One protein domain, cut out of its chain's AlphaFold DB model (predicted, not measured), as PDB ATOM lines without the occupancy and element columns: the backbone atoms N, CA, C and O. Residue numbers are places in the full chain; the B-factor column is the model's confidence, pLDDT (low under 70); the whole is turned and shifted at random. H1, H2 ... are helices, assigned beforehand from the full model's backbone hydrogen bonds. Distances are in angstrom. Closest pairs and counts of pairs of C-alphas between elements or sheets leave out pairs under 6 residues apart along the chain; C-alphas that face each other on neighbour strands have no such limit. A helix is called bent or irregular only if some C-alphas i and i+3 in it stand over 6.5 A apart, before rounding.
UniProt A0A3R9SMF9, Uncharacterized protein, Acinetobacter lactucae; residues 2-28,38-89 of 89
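AT A GLANCE: This is residues 2 to 28 and 38 to 89 of the 89 residues of an uncharacterized protein of Acinetobacter lactucae (UniProt A0A3R9SMF9). Look for a long helix, H2, that folds back on itself into arms H2a and H2b, with helix H1 crossing H2a and packing on the last part of H2b. The 79 printed residues hold two named helices, H1 then H2, and no named strand: all helix, mostly crossed. The whole is only just loose, close to compact, with a radius of gyration of the C-alphas of 14.0 A, and elongated, 44 by 26 by 23 A.

HOW THE PARTS SIT: Start at H1, residues 2 to 24; its residues 3 to 8 alone touch H2a, residues 38 to 62, C-alphas of Gly 4 and Phe 50 closest at 4.6 A, at a steep tilt of 66 degrees, opposite ways. Its residues 11 to 18 alone touch H2b, residues 65 to 88, C-alphas of Trp 18 and Leu 86 closest at 5.6 A, the same way at 38 degrees, only just steep. H2a and H2b touch, C-alphas of Ser 48 and Phe 80 closest at 5.3 A, at a steep tilt of 40 degrees, opposite ways. Every O i to N i+4 pair is within hydrogen-bond range in H1, 18 of 21 in H2a and 18 of 20 in H2b.

IN THESE COORDINATES: Find C-alpha 2 at (88.492, -27.337, 54.117); H1 runs 32.8 A from there. H2, residues 38 to 88, was assigned as one helix by its hydrogen bonds but is bent, C-alphas 62 and 65 being 9.3 A apart; H2a spans 36.0 A with a kink of 32 degrees near residue 54. H2b spans 33.8 A to C-alpha 88 at (73.192, -13.169, 37.237), with a kink of 52 degrees near residue 72; it is irregular, C-alphas 70 and 73 being 7.9 A apart.

THE WHOLE: The farthest C-alphas, of Thr 24 and Gln 66, are 44.5 A apart. The link from H1 to H2 crosses the cut, where residues 29 to 37 are not printed and C-alphas 28 and 38 are 18.2 A apart. No printed residue of this model has pLDDT under 70.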
ATOM      1  N   ILE A   2      88.464 -26.825  55.515       77.06
ATOM      2  CA  ILE A   2      88.492 -27.337  54.117       77.06
ATOM      3  C   ILE A   2      87.242 -26.946  53.302       77.06
ATOM      4  O   ILE A   2      87.361 -26.444  52.187       77.06
ATOM      5  N   VAL A   3      86.044 -27.093  53.877       80.75
ATOM      6  CA  VAL A   3      84.780 -26.747  53.197       80.75
ATOM      7  C   VAL A   3      84.630 -25.234  52.980       80.75
ATOM      8  O   VAL A   3      84.177 -24.807  51.921       80.75
ATOM      9  N   GLY A   4      85.076 -24.411  53.937       81.69
ATOM     10  CA  GLY A   4      85.074 -22.948  53.804       81.69
ATOM     11  C   GLY A   4      86.036 -22.459  52.720       81.69
ATOM     12  O   GLY A   4      85.679 -21.599  51.920       81.69
ATOM     13  N   ILE A   5      87.214 -23.078  52.609       83.94
ATOM     14  CA  ILE A   5      88.169 -22.813  51.522       83.94
ATOM     15  C   ILE A   5      87.568 -23.219  50.170       83.94
ATOM     16  O   ILE A   5      87.653 -22.459  49.205       83.94
ATOM     17  N   GLY A   6      86.903 -24.377  50.096       87.19
ATOM     18  CA  GLY A   6      86.189 -24.810  48.892       87.19
ATOM     19  C   GLY A   6      85.083 -23.835  48.472       87.19
ATOM     20  O   GLY A   6      84.952 -23.513  47.289       87.19
ATOM     21  N   ALA A   7      84.333 -23.300  49.438       89.19
ATOM     22  CA  ALA A   7      83.327 -22.275  49.191       89.19
ATOM     23  C   ALA A   7      83.956 -20.974  48.667       89.19
ATOM     24  O   ALA A   7      83.512 -20.450  47.646       89.19
ATOM     25  N   LEU A   8      85.041 -20.491  49.280       88.44
ATOM     26  CA  LEU A   8      85.775 -19.312  48.799       88.44
ATOM     27  C   LEU A   8      86.341 -19.514  47.383       88.44
ATOM     28  O   LEU A   8      86.231 -18.624  46.540       88.44
ATOM     29  N   TYR A   9      86.870 -20.700  47.078       89.94
ATOM     30  CA  TYR A   9      87.309 -21.044  45.725       89.94
ATOM     31  C   TYR A   9      86.152 -20.976  44.715       89.94
ATOM     32  O   TYR A   9      86.314 -20.486  43.594       89.94
ATOM     33  N   PHE A  10      84.953 -21.407  45.113       90.81
ATOM     34  CA  PHE A  10      83.760 -21.284  44.279       90.81
ATOM     35  C   PHE A  10      83.364 -19.818  44.025       90.81
ATOM     36  O   PHE A  10      82.978 -19.486  42.896       90.81
ATOM     37  N   TYR A  11      83.508 -18.930  45.016       90.44
ATOM     38  CA  TYR A  11      83.358 -17.479  44.824       90.44
ATOM     39  C   TYR A  11      84.380 -16.942  43.826       90.44
ATOM     40  O   TYR A  11      83.996 -16.294  42.853       90.44
ATOM     41  N   TYR A  12      85.660 -17.271  44.008       91.06
ATOM     42  CA  TYR A  12      86.736 -16.844  43.115       91.06
ATOM     43  C   TYR A  12      86.485 -17.275  41.663       91.06
ATOM     44  O   TYR A  12      86.523 -16.462  40.739       91.06
ATOM     45  N   LYS A  13      86.120 -18.543  41.444       92.00
ATOM     46  CA  LYS A  13      85.780 -19.051  40.110       92.00
ATOM     47  C   LYS A  13      84.547 -18.358  39.523       92.00
ATOM     48  O   LYS A  13      84.508 -18.092  38.321       92.00
ATOM     49  N   SER A  14      83.540 -18.067  40.347       89.06
ATOM     50  CA  SER A  14      82.345 -17.327  39.918       89.06
ATOM     51  C   SER A  14      82.700 -15.895  39.506       89.06
ATOM     52  O   SER A  14      82.210 -15.428  38.479       89.06
ATOM     53  N   PHE A  15      83.617 -15.249  40.229       90.81
ATOM     54  CA  PHE A  15      84.146 -13.929  39.898       90.81
ATOM     55  C   PHE A  15      84.925 -13.922  38.578       90.81
ATOM     56  O   PHE A  15      84.644 -13.098  37.712       90.81
ATOM     57  N   LEU A  16      85.835 -14.878  38.365       91.75
ATOM     58  CA  LEU A  16      86.565 -15.000  37.097       91.75
ATOM     59  C   LEU A  16      85.626 -15.222  35.910       91.75
ATOM     60  O   LEU A  16      85.789 -14.602  34.861       91.75
ATOM     61  N   LYS A  17      84.621 -16.089  36.074       89.38
ATOM     62  CA  LYS A  17      83.600 -16.306  35.043       89.38
ATOM     63  C   LYS A  17      82.822 -15.026  34.751       89.38
ATOM     64  O   LYS A  17      82.599 -14.722  33.587       89.38
ATOM     65  N   TRP A  18      82.404 -14.300  35.784       90.56
ATOM     66  CA  TRP A  18      81.721 -13.017  35.634       90.56
ATOM     67  C   TRP A  18      82.582 -11.996  34.885       90.56
ATOM     68  O   TRP A  18      82.126 -11.399  33.913       90.56
ATOM     69  N   PHE A  19      83.851 -11.860  35.270       89.81
ATOM     70  CA  PHE A  19      84.788 -10.953  34.616       89.81
ATOM     71  C   PHE A  19      84.998 -11.319  33.142       89.81
ATOM     72  O   PHE A  19      84.949 -10.449  32.272       89.81
ATOM     73  N   LYS A  20      85.142 -12.618  32.844       88.75
ATOM     74  CA  LYS A  20      85.218 -13.124  31.471       88.75
ATOM     75  C   LYS A  20      83.961 -12.760  30.677       88.75
ATOM     76  O   LYS A  20      84.088 -12.159  29.619       88.75
ATOM     77  N   ARG A  21      82.759 -13.021  31.208       89.00
ATOM     78  CA  ARG A  21      81.495 -12.654  30.539       89.00
ATOM     79  C   ARG A  21      81.409 -11.159  30.248       89.00
ATOM     80  O   ARG A  21      81.048 -10.779  29.140       89.00
ATOM     81  N   LYS A  22      81.818 -10.322  31.205       86.62
ATOM     82  CA  LYS A  22      81.854  -8.864  31.039       86.62
ATOM     83  C   LYS A  22      82.803  -8.423  29.919       86.62
ATOM     84  O   LYS A  22      82.507  -7.459  29.226       86.62
ATOM     85  N   SER A  23      83.919  -9.130  29.733       88.44
ATOM     86  CA  SER A  23      84.892  -8.872  28.664       88.44
ATOM     87  C   SER A  23      84.436  -9.391  27.296       88.44
ATOM     88  O   SER A  23      84.668  -8.729  26.291       88.44
ATOM     89  N   THR A  24      83.809 -10.568  27.240       87.81
ATOM     90  CA  THR A  24      83.469 -11.252  25.978       87.81
ATOM     91  C   THR A  24      82.040 -10.952  25.497       87.81
ATOM     92  O   THR A  24      81.680 -11.308  24.381       87.81
ATOM     93  N   GLY A  25      81.207 -10.309  26.323       82.12
ATOM     94  CA  GLY A  25      79.790 -10.063  26.028       82.12
ATOM     95  C   GLY A  25      78.909 -11.318  26.116       82.12
ATOM     96  O   GLY A  25      77.763 -11.304  25.665       82.12
ATOM     97  N   GLU A  26      79.429 -12.412  26.682       84.31
ATOM     98  CA  GLU A  26      78.684 -13.658  26.874       84.31
ATOM     99  C   GLU A  26      77.514 -13.440  27.841       84.31
ATOM    100  O   GLU A  26      77.679 -12.915  28.946       84.31
ATOM    101  N   LYS A  27      76.318 -13.888  27.449       79.81
ATOM    102  CA  LYS A  27      75.140 -13.824  28.318       79.81
ATOM    103  C   LYS A  27      75.281 -14.824  29.475       79.81
ATOM    104  O   LYS A  27      75.793 -15.925  29.266       79.81
ATOM    105  N   PRO A  28      74.813 -14.481  30.687       76.75
ATOM    106  CA  PRO A  28      74.798 -15.414  31.806       76.75
ATOM    107  C   PRO A  28      73.947 -16.646  31.466       76.75
ATOM    108  O   PRO A  28      72.927 -16.539  30.779       76.75
ATOM    109  N   GLY A  38      64.841 -23.236  43.238       80.12
ATOM    110  CA  GLY A  38      64.895 -23.747  44.610       80.12
ATOM    111  C   GLY A  38      66.245 -24.401  44.908       80.12
ATOM    112  O   GLY A  38      66.917 -24.051  45.879       80.12
ATOM    113  N   ILE A  39      66.698 -25.267  43.999       78.44
ATOM    114  CA  ILE A  39      67.996 -25.951  44.091       78.44
ATOM    115  C   ILE A  39      69.148 -24.942  44.012       78.44
ATOM    116  O   ILE A  39      70.127 -25.034  44.755       78.44
ATOM    117  N   THR A  40      69.030 -23.940  43.140       82.50
ATOM    118  CA  THR A  40      70.058 -22.903  42.990       82.50
ATOM    119  C   THR A  40      70.195 -22.043  44.238       82.50
ATOM    120  O   THR A  40      71.312 -21.844  44.715       82.50
ATOM    121  N   LEU A  41      69.080 -21.553  44.781       86.81
ATOM    122  CA  LEU A  41      69.068 -20.735  45.991       86.81
ATOM    123  C   LEU A  41      69.541 -21.543  47.201       86.81
ATOM    124  O   LEU A  41      70.358 -21.041  47.969       86.81
ATOM    125  N   GLY A  42      69.117 -22.805  47.322       86.69
ATOM    126  CA  GLY A  42      69.602 -23.715  48.360       86.69
ATOM    127  C   GLY A  42      71.115 -23.935  48.279       86.69
ATOM    128  O   GLY A  42      71.822 -23.798  49.279       86.69
ATOM    129  N   GLY A  43      71.642 -24.170  47.074       86.81
ATOM    130  CA  GLY A  43      73.082 -24.280  46.847       86.81
ATOM    131  C   GLY A  43      73.837 -22.991  47.185       86.81
ATOM    132  O   GLY A  43      74.890 -23.037  47.818       86.81
ATOM    133  N   TYR A  44      73.294 -21.830  46.817       90.50
ATOM    134  CA  TYR A  44      73.898 -20.531  47.128       90.50
ATOM    135  C   TYR A  44      73.916 -20.264  48.629       90.50
ATOM    136  O   TYR A  44      74.918 -19.772  49.151       90.50
ATOM    137  N   LEU A  45      72.843 -20.629  49.327       91.38
ATOM    138  CA  LEU A  45      72.730 -20.508  50.772       91.38
ATOM    139  C   LEU A  45      73.781 -21.377  51.474       91.38
ATOM    140  O   LEU A  45      74.540 -20.852  52.286       91.38
ATOM    141  N   MET A  46      73.914 -22.654  51.091       90.31
ATOM    142  CA  MET A  46      74.962 -23.535  51.630       90.31
ATOM    143  C   MET A  46      76.362 -22.960  51.405       90.31
ATOM    144  O   MET A  46      77.137 -22.829  52.352       90.31
ATOM    145  N   VAL A  47      76.691 -22.580  50.167       90.94
ATOM    146  CA  VAL A  47      78.019 -22.038  49.837       90.94
ATOM    147  C   VAL A  47      78.302 -20.753  50.619       90.94
ATOM    148  O   VAL A  47      79.424 -20.551  51.076       90.94
ATOM    149  N   SER A  48      77.295 -19.904  50.818       92.50
ATOM    150  CA  SER A  48      77.442 -18.658  51.574       92.50
ATOM    151  C   SER A  48      77.711 -18.920  53.053       92.50
ATOM    152  O   SER A  48      78.651 -18.344  53.582       92.50
ATOM    153  N   ILE A  49      76.991 -19.851  53.691       90.81
ATOM    154  CA  ILE A  49      77.243 -20.244  55.092       90.81
ATOM    155  C   ILE A  49      78.696 -20.694  55.281       90.81
ATOM    156  O   ILE A  49      79.376 -20.242  56.203       90.81
ATOM    157  N   PHE A  50      79.203 -21.552  54.391       90.12
ATOM    158  CA  PHE A  50      80.581 -22.034  54.490       90.12
ATOM    159  C   PHE A  50      81.619 -20.944  54.196       90.12
ATOM    160  O   PHE A  50      82.669 -20.926  54.838       90.12
ATOM    161  N   ALA A  51      81.334 -20.025  53.268       88.62
ATOM    162  CA  ALA A  51      82.211 -18.894  52.970       88.62
ATOM    163  C   ALA A  51      82.271 -17.868  54.114       88.62
ATOM    164  O   ALA A  51      83.307 -17.231  54.300       88.62
ATOM    165  N   CYS A  52      81.204 -17.734  54.911       90.62
ATOM    166  CA  CYS A  52      81.204 -16.866  56.086       90.62
ATOM    167  C   CYS A  52      82.122 -17.375  57.206       90.62
ATOM    168  O   CYS A  52      82.643 -16.559  57.954       90.62
ATOM    169  N   GLY A  53      82.357 -18.689  57.312       87.56
ATOM    170  CA  GLY A  53      83.185 -19.283  58.372       87.56
ATOM    171  C   GLY A  53      84.570 -18.629  58.514       87.56
ATOM    172  O   GLY A  53      84.855 -18.070  59.571       87.56
ATOM    173  N   PRO A  54      85.400 -18.600  57.454       86.69
ATOM    174  CA  PRO A  54      86.690 -17.905  57.483       86.69
ATOM    175  C   PRO A  54      86.585 -16.402  57.794       86.69
ATOM    176  O   PRO A  54      87.450 -15.848  58.463       86.69
ATOM    177  N   ILE A  55      85.519 -15.731  57.342       87.19
ATOM    178  CA  ILE A  55      85.296 -14.303  57.627       87.19
ATOM    179  C   ILE A  55      84.990 -14.097  59.117       87.19
ATOM    180  O   ILE A  55      85.486 -13.151  59.724       87.19
ATOM    181  N   PHE A  56      84.215 -14.994  59.728       90.69
ATOM    182  CA  PHE A  56      83.922 -14.960  61.159       90.69
ATOM    183  C   PHE A  56      85.148 -15.249  62.013       90.69
ATOM    184  O   PHE A  56      85.305 -14.597  63.037       90.69
ATOM    185  N   GLU A  57      86.043 -16.142  61.586       89.69
ATOM    186  CA  GLU A  57      87.327 -16.359  62.268       89.69
ATOM    187  C   GLU A  57      88.169 -15.067  62.301       89.69
ATOM    188  O   GLU A  57      88.729 -14.713  63.340       89.69
ATOM    189  N   ILE A  58      88.196 -14.311  61.196       87.81
ATOM    190  CA  ILE A  58      88.882 -13.009  61.124       87.81
ATOM    191  C   ILE A  58      88.180 -11.964  62.001       87.81
ATOM    192  O   ILE A  58      88.828 -11.247  62.756       87.81
ATOM    193  N   LEU A  59      86.851 -11.865  61.943       88.75
ATOM    194  CA  LEU A  59      86.106 -10.903  62.763       88.75
ATOM    195  C   LEU A  59      86.237 -11.205  64.261       88.75
ATOM    196  O   LEU A  59      86.372 -10.282  65.066       88.75
ATOM    197  N   GLN A  60      86.244 -12.485  64.632       91.19
ATOM    198  CA  GLN A  60      86.421 -12.924  66.009       91.19
ATOM    199  C   GLN A  60      87.817 -12.593  66.538       91.19
ATOM    200  O   GLN A  60      87.938 -12.232  67.707       91.19
ATOM    201  N   SER A  61      88.861 -12.685  65.709       91.19
ATOM    202  CA  SER A  61      90.221 -12.335  66.136       91.19
ATOM    203  C   SER A  61      90.409 -10.830  66.358       91.19
ATOM    204  O   SER A  61      91.222 -10.442  67.192       91.19
ATOM    205  N   VAL A  62      89.633  -9.988  65.666       90.44
ATOM    206  CA  VAL A  62      89.709  -8.521  65.777       90.44
ATOM    207  C   VAL A  62      88.814  -7.967  66.890       90.44
ATOM    208  O   VAL A  62      89.262  -7.146  67.684       90.44
ATOM    209  N   GLY A  63      87.544  -8.379  66.941       86.56
ATOM    210  CA  GLY A  63      86.528  -7.782  67.822       86.56
ATOM    211  C   GLY A  63      85.862  -8.757  68.787       86.56
ATOM    212  O   GLY A  63      84.878  -8.409  69.442       86.56
ATOM    213  N   GLY A  64      86.365  -9.988  68.866       92.06
ATOM    214  CA  GLY A  64      85.795 -11.027  69.707       92.06
ATOM    215  C   GLY A  64      84.433 -11.524  69.221       92.06
ATOM    216  O   GLY A  64      83.926 -11.195  68.149       92.06
ATOM    217  N   TYR A  65      83.819 -12.361  70.049       89.12
ATOM    218  CA  TYR A  65      82.563 -13.031  69.721       89.12
ATOM    219  C   TYR A  65      81.357 -12.072  69.641       89.12
ATOM    220  O   TYR A  65      80.412 -12.330  68.895       89.12
ATOM    221  N   GLN A  66      81.396 -10.950  70.365       91.25
ATOM    222  CA  GLN A  66      80.318  -9.958  70.371       91.25
ATOM    223  C   GLN A  66      80.175  -9.279  69.002       91.25
ATOM    224  O   GLN A  66      79.076  -9.212  68.463       91.25
ATOM    225  N   LEU A  67      81.300  -8.910  68.375       90.38
ATOM    226  CA  LEU A  67      81.299  -8.340  67.030       90.38
ATOM    227  C   LEU A  67      80.720  -9.316  65.997       90.38
ATOM    228  O   LEU A  67      79.931  -8.913  65.143       90.38
ATOM    229  N   VAL A  68      81.071 -10.605  66.075       91.81
ATOM    230  CA  VAL A  68      80.514 -11.632  65.177       91.81
ATOM    231  C   VAL A  68      79.002 -11.759  65.375       91.81
ATOM    232  O   VAL A  68      78.258 -11.778  64.397       91.81
ATOM    233  N   ARG A  69      78.528 -11.784  66.626       92.25
ATOM    234  CA  ARG A  69      77.095 -11.846  66.952       92.25
ATOM    235  C   ARG A  69      76.307 -10.643  66.423       92.25
ATOM    236  O   ARG A  69      75.155 -10.817  66.034       92.25
ATOM    237  N   ASP A  70      76.916  -9.467  66.362       93.44
ATOM    238  CA  ASP A  70      76.234  -8.259  65.888       93.44
ATOM    239  C   ASP A  70      76.317  -8.085  64.363       93.44
ATOM    240  O   ASP A  70      75.501  -7.375  63.778       93.44
ATOM    241  N   SER A  71      77.275  -8.742  63.696       91.19
ATOM    242  CA  SER A  71      77.557  -8.540  62.263       91.19
ATOM    243  C   SER A  71      77.308  -9.757  61.365       91.19
ATOM    244  O   SER A  71      77.357  -9.622  60.138       91.19
ATOM    245  N   TRP A  72      77.001 -10.938  61.919       91.69
ATOM    246  CA  TRP A  72      76.915 -12.184  61.140       91.69
ATOM    247  C   TRP A  72      75.930 -12.118  59.969       91.69
ATOM    248  O   TRP A  72      76.230 -12.623  58.887       91.69
ATOM    249  N   TYR A  73      74.774 -11.474  60.155       92.94
ATOM    250  CA  TYR A  73      73.744 -11.378  59.122       92.94
ATOM    251  C   TYR A  73      74.195 -10.487  57.961       92.94
ATOM    252  O   TYR A  73      73.896 -10.799  56.811       92.94
ATOM    253  N   ILE A  74      74.963  -9.427  58.234       93.50
ATOM    254  CA  ILE A  74      75.517  -8.538  57.201       93.50
ATOM    255  C   ILE A  74      76.503  -9.319  56.338       93.50
ATOM    256  O   ILE A  74      76.407  -9.293  55.113       93.50
ATOM    257  N   VAL A  75      77.417 -10.057  56.972       91.94
ATOM    258  CA  VAL A  75      78.406 -10.888  56.271       91.94
ATOM    259  C   VAL A  75      77.713 -11.964  55.438       91.94
ATOM    260  O   VAL A  75      78.069 -12.173  54.281       91.94
ATOM    261  N   PHE A  76      76.688 -12.610  55.996       93.31
ATOM    262  CA  PHE A  76      75.909 -13.613  55.279       93.31
ATOM    263  C   PHE A  76      75.190 -13.031  54.058       93.31
ATOM    264  O   PHE A  76      75.331 -13.566  52.955       93.31
ATOM    265  N   ILE A  77      74.466 -11.920  54.227       93.69
ATOM    266  CA  ILE A  77      73.762 -11.233  53.137       93.69
ATOM    267  C   ILE A  77      74.755 -10.774  52.069       93.69
ATOM    268  O   ILE A  77      74.480 -10.922  50.879       93.69
ATOM    269  N   PHE A  78      75.920 -10.264  52.475       92.75
ATOM    270  CA  PHE A  78      76.973  -9.851  51.555       92.75
ATOM    271  C   PHE A  78      77.489 -11.025  50.723       92.75
ATOM    272  O   PHE A  78      77.504 -10.930  49.498       92.75
ATOM    273  N   CYS A  79      77.863 -12.141  51.357       92.81
ATOM    274  CA  CYS A  79      78.288 -13.346  50.650       92.81
ATOM    275  C   CYS A  79      77.195 -13.801  49.672       92.81
ATOM    276  O   CYS A  79      77.417 -13.843  48.459       92.81
ATOM    277  N   PHE A  80      75.987 -14.046  50.172       93.50
ATOM    278  CA  PHE A  80      74.878 -14.537  49.359       93.50
ATOM    279  C   PHE A  80      74.550 -13.614  48.177       93.50
ATOM    280  O   PHE A  80      74.451 -14.070  47.034       93.50
ATOM    281  N   GLY A  81      74.439 -12.310  48.432       91.12
ATOM    282  CA  GLY A  81      74.176 -11.296  47.416       91.12
ATOM    283  C   GLY A  81      75.296 -11.199  46.382       91.12
ATOM    284  O   GLY A  81      75.016 -11.125  45.185       91.12
ATOM    285  N   LEU A  82      76.559 -11.277  46.812       91.69
ATOM    286  CA  LEU A  82      77.710 -11.295  45.914       91.69
ATOM    287  C   LEU A  82      77.660 -12.513  44.990       91.69
ATOM    288  O   LEU A  82      77.815 -12.372  43.779       91.69
ATOM    289  N   LEU A  83      77.398 -13.705  45.525       90.12
ATOM    290  CA  LEU A  83      77.313 -14.915  44.710       90.12
ATOM    291  C   LEU A  83      76.176 -14.828  43.688       90.12
ATOM    292  O   LEU A  83      76.359 -15.178  42.518       90.12
ATOM    293  N   PHE A  84      75.018 -14.335  44.126       88.88
ATOM    294  CA  PHE A  84      73.863 -14.116  43.269       88.88
ATOM    295  C   PHE A  84      74.193 -13.136  42.136       88.88
ATOM    296  O   PHE A  84      73.952 -13.439  40.964       88.88
ATOM    297  N   PHE A  85      74.817 -12.004  42.462       88.19
ATOM    298  CA  PHE A  85      75.239 -10.995  41.494       88.19
ATOM    299  C   PHE A  85      76.239 -11.553  40.474       88.19
ATOM    300  O   PHE A  85      76.025 -11.433  39.270       88.19
ATOM    301  N   LEU A  86      77.288 -12.240  40.935       87.25
ATOM    302  CA  LEU A  86      78.323 -12.825  40.072       87.25
ATOM    303  C   LEU A  86      77.790 -13.903  39.127       87.25
ATOM    304  O   LEU A  86      78.468 -14.286  38.173       87.25
ATOM    305  N   ARG A  87      76.606 -14.447  39.396       82.69
ATOM    306  CA  ARG A  87      75.979 -15.473  38.563       82.69
ATOM    307  C   ARG A  87      74.894 -14.919  37.648       82.69
ATOM    308  O   ARG A  87      74.620 -15.546  36.629       82.69
ATOM    309  N   ARG A  88      74.296 -13.777  37.992       78.94
ATOM    310  CA  ARG A  88      73.192 -13.169  37.237       78.94
ATOM    311  C   ARG A  88      73.622 -12.063  36.286       78.94
ATOM    312  O   ARG A  88      72.941 -11.882  35.282       78.94
ATOM    313  N   THR A  89      74.703 -11.363  36.600       71.88
ATOM    314  CA  THR A  89      75.289 -10.305  35.767       71.88
ATOM    315  C   THR A  89      76.344 -10.890  34.828       71.88
ATOM    316  O   THR A  89      76.568 -10.298  33.759       71.88
TER     317      THR A  89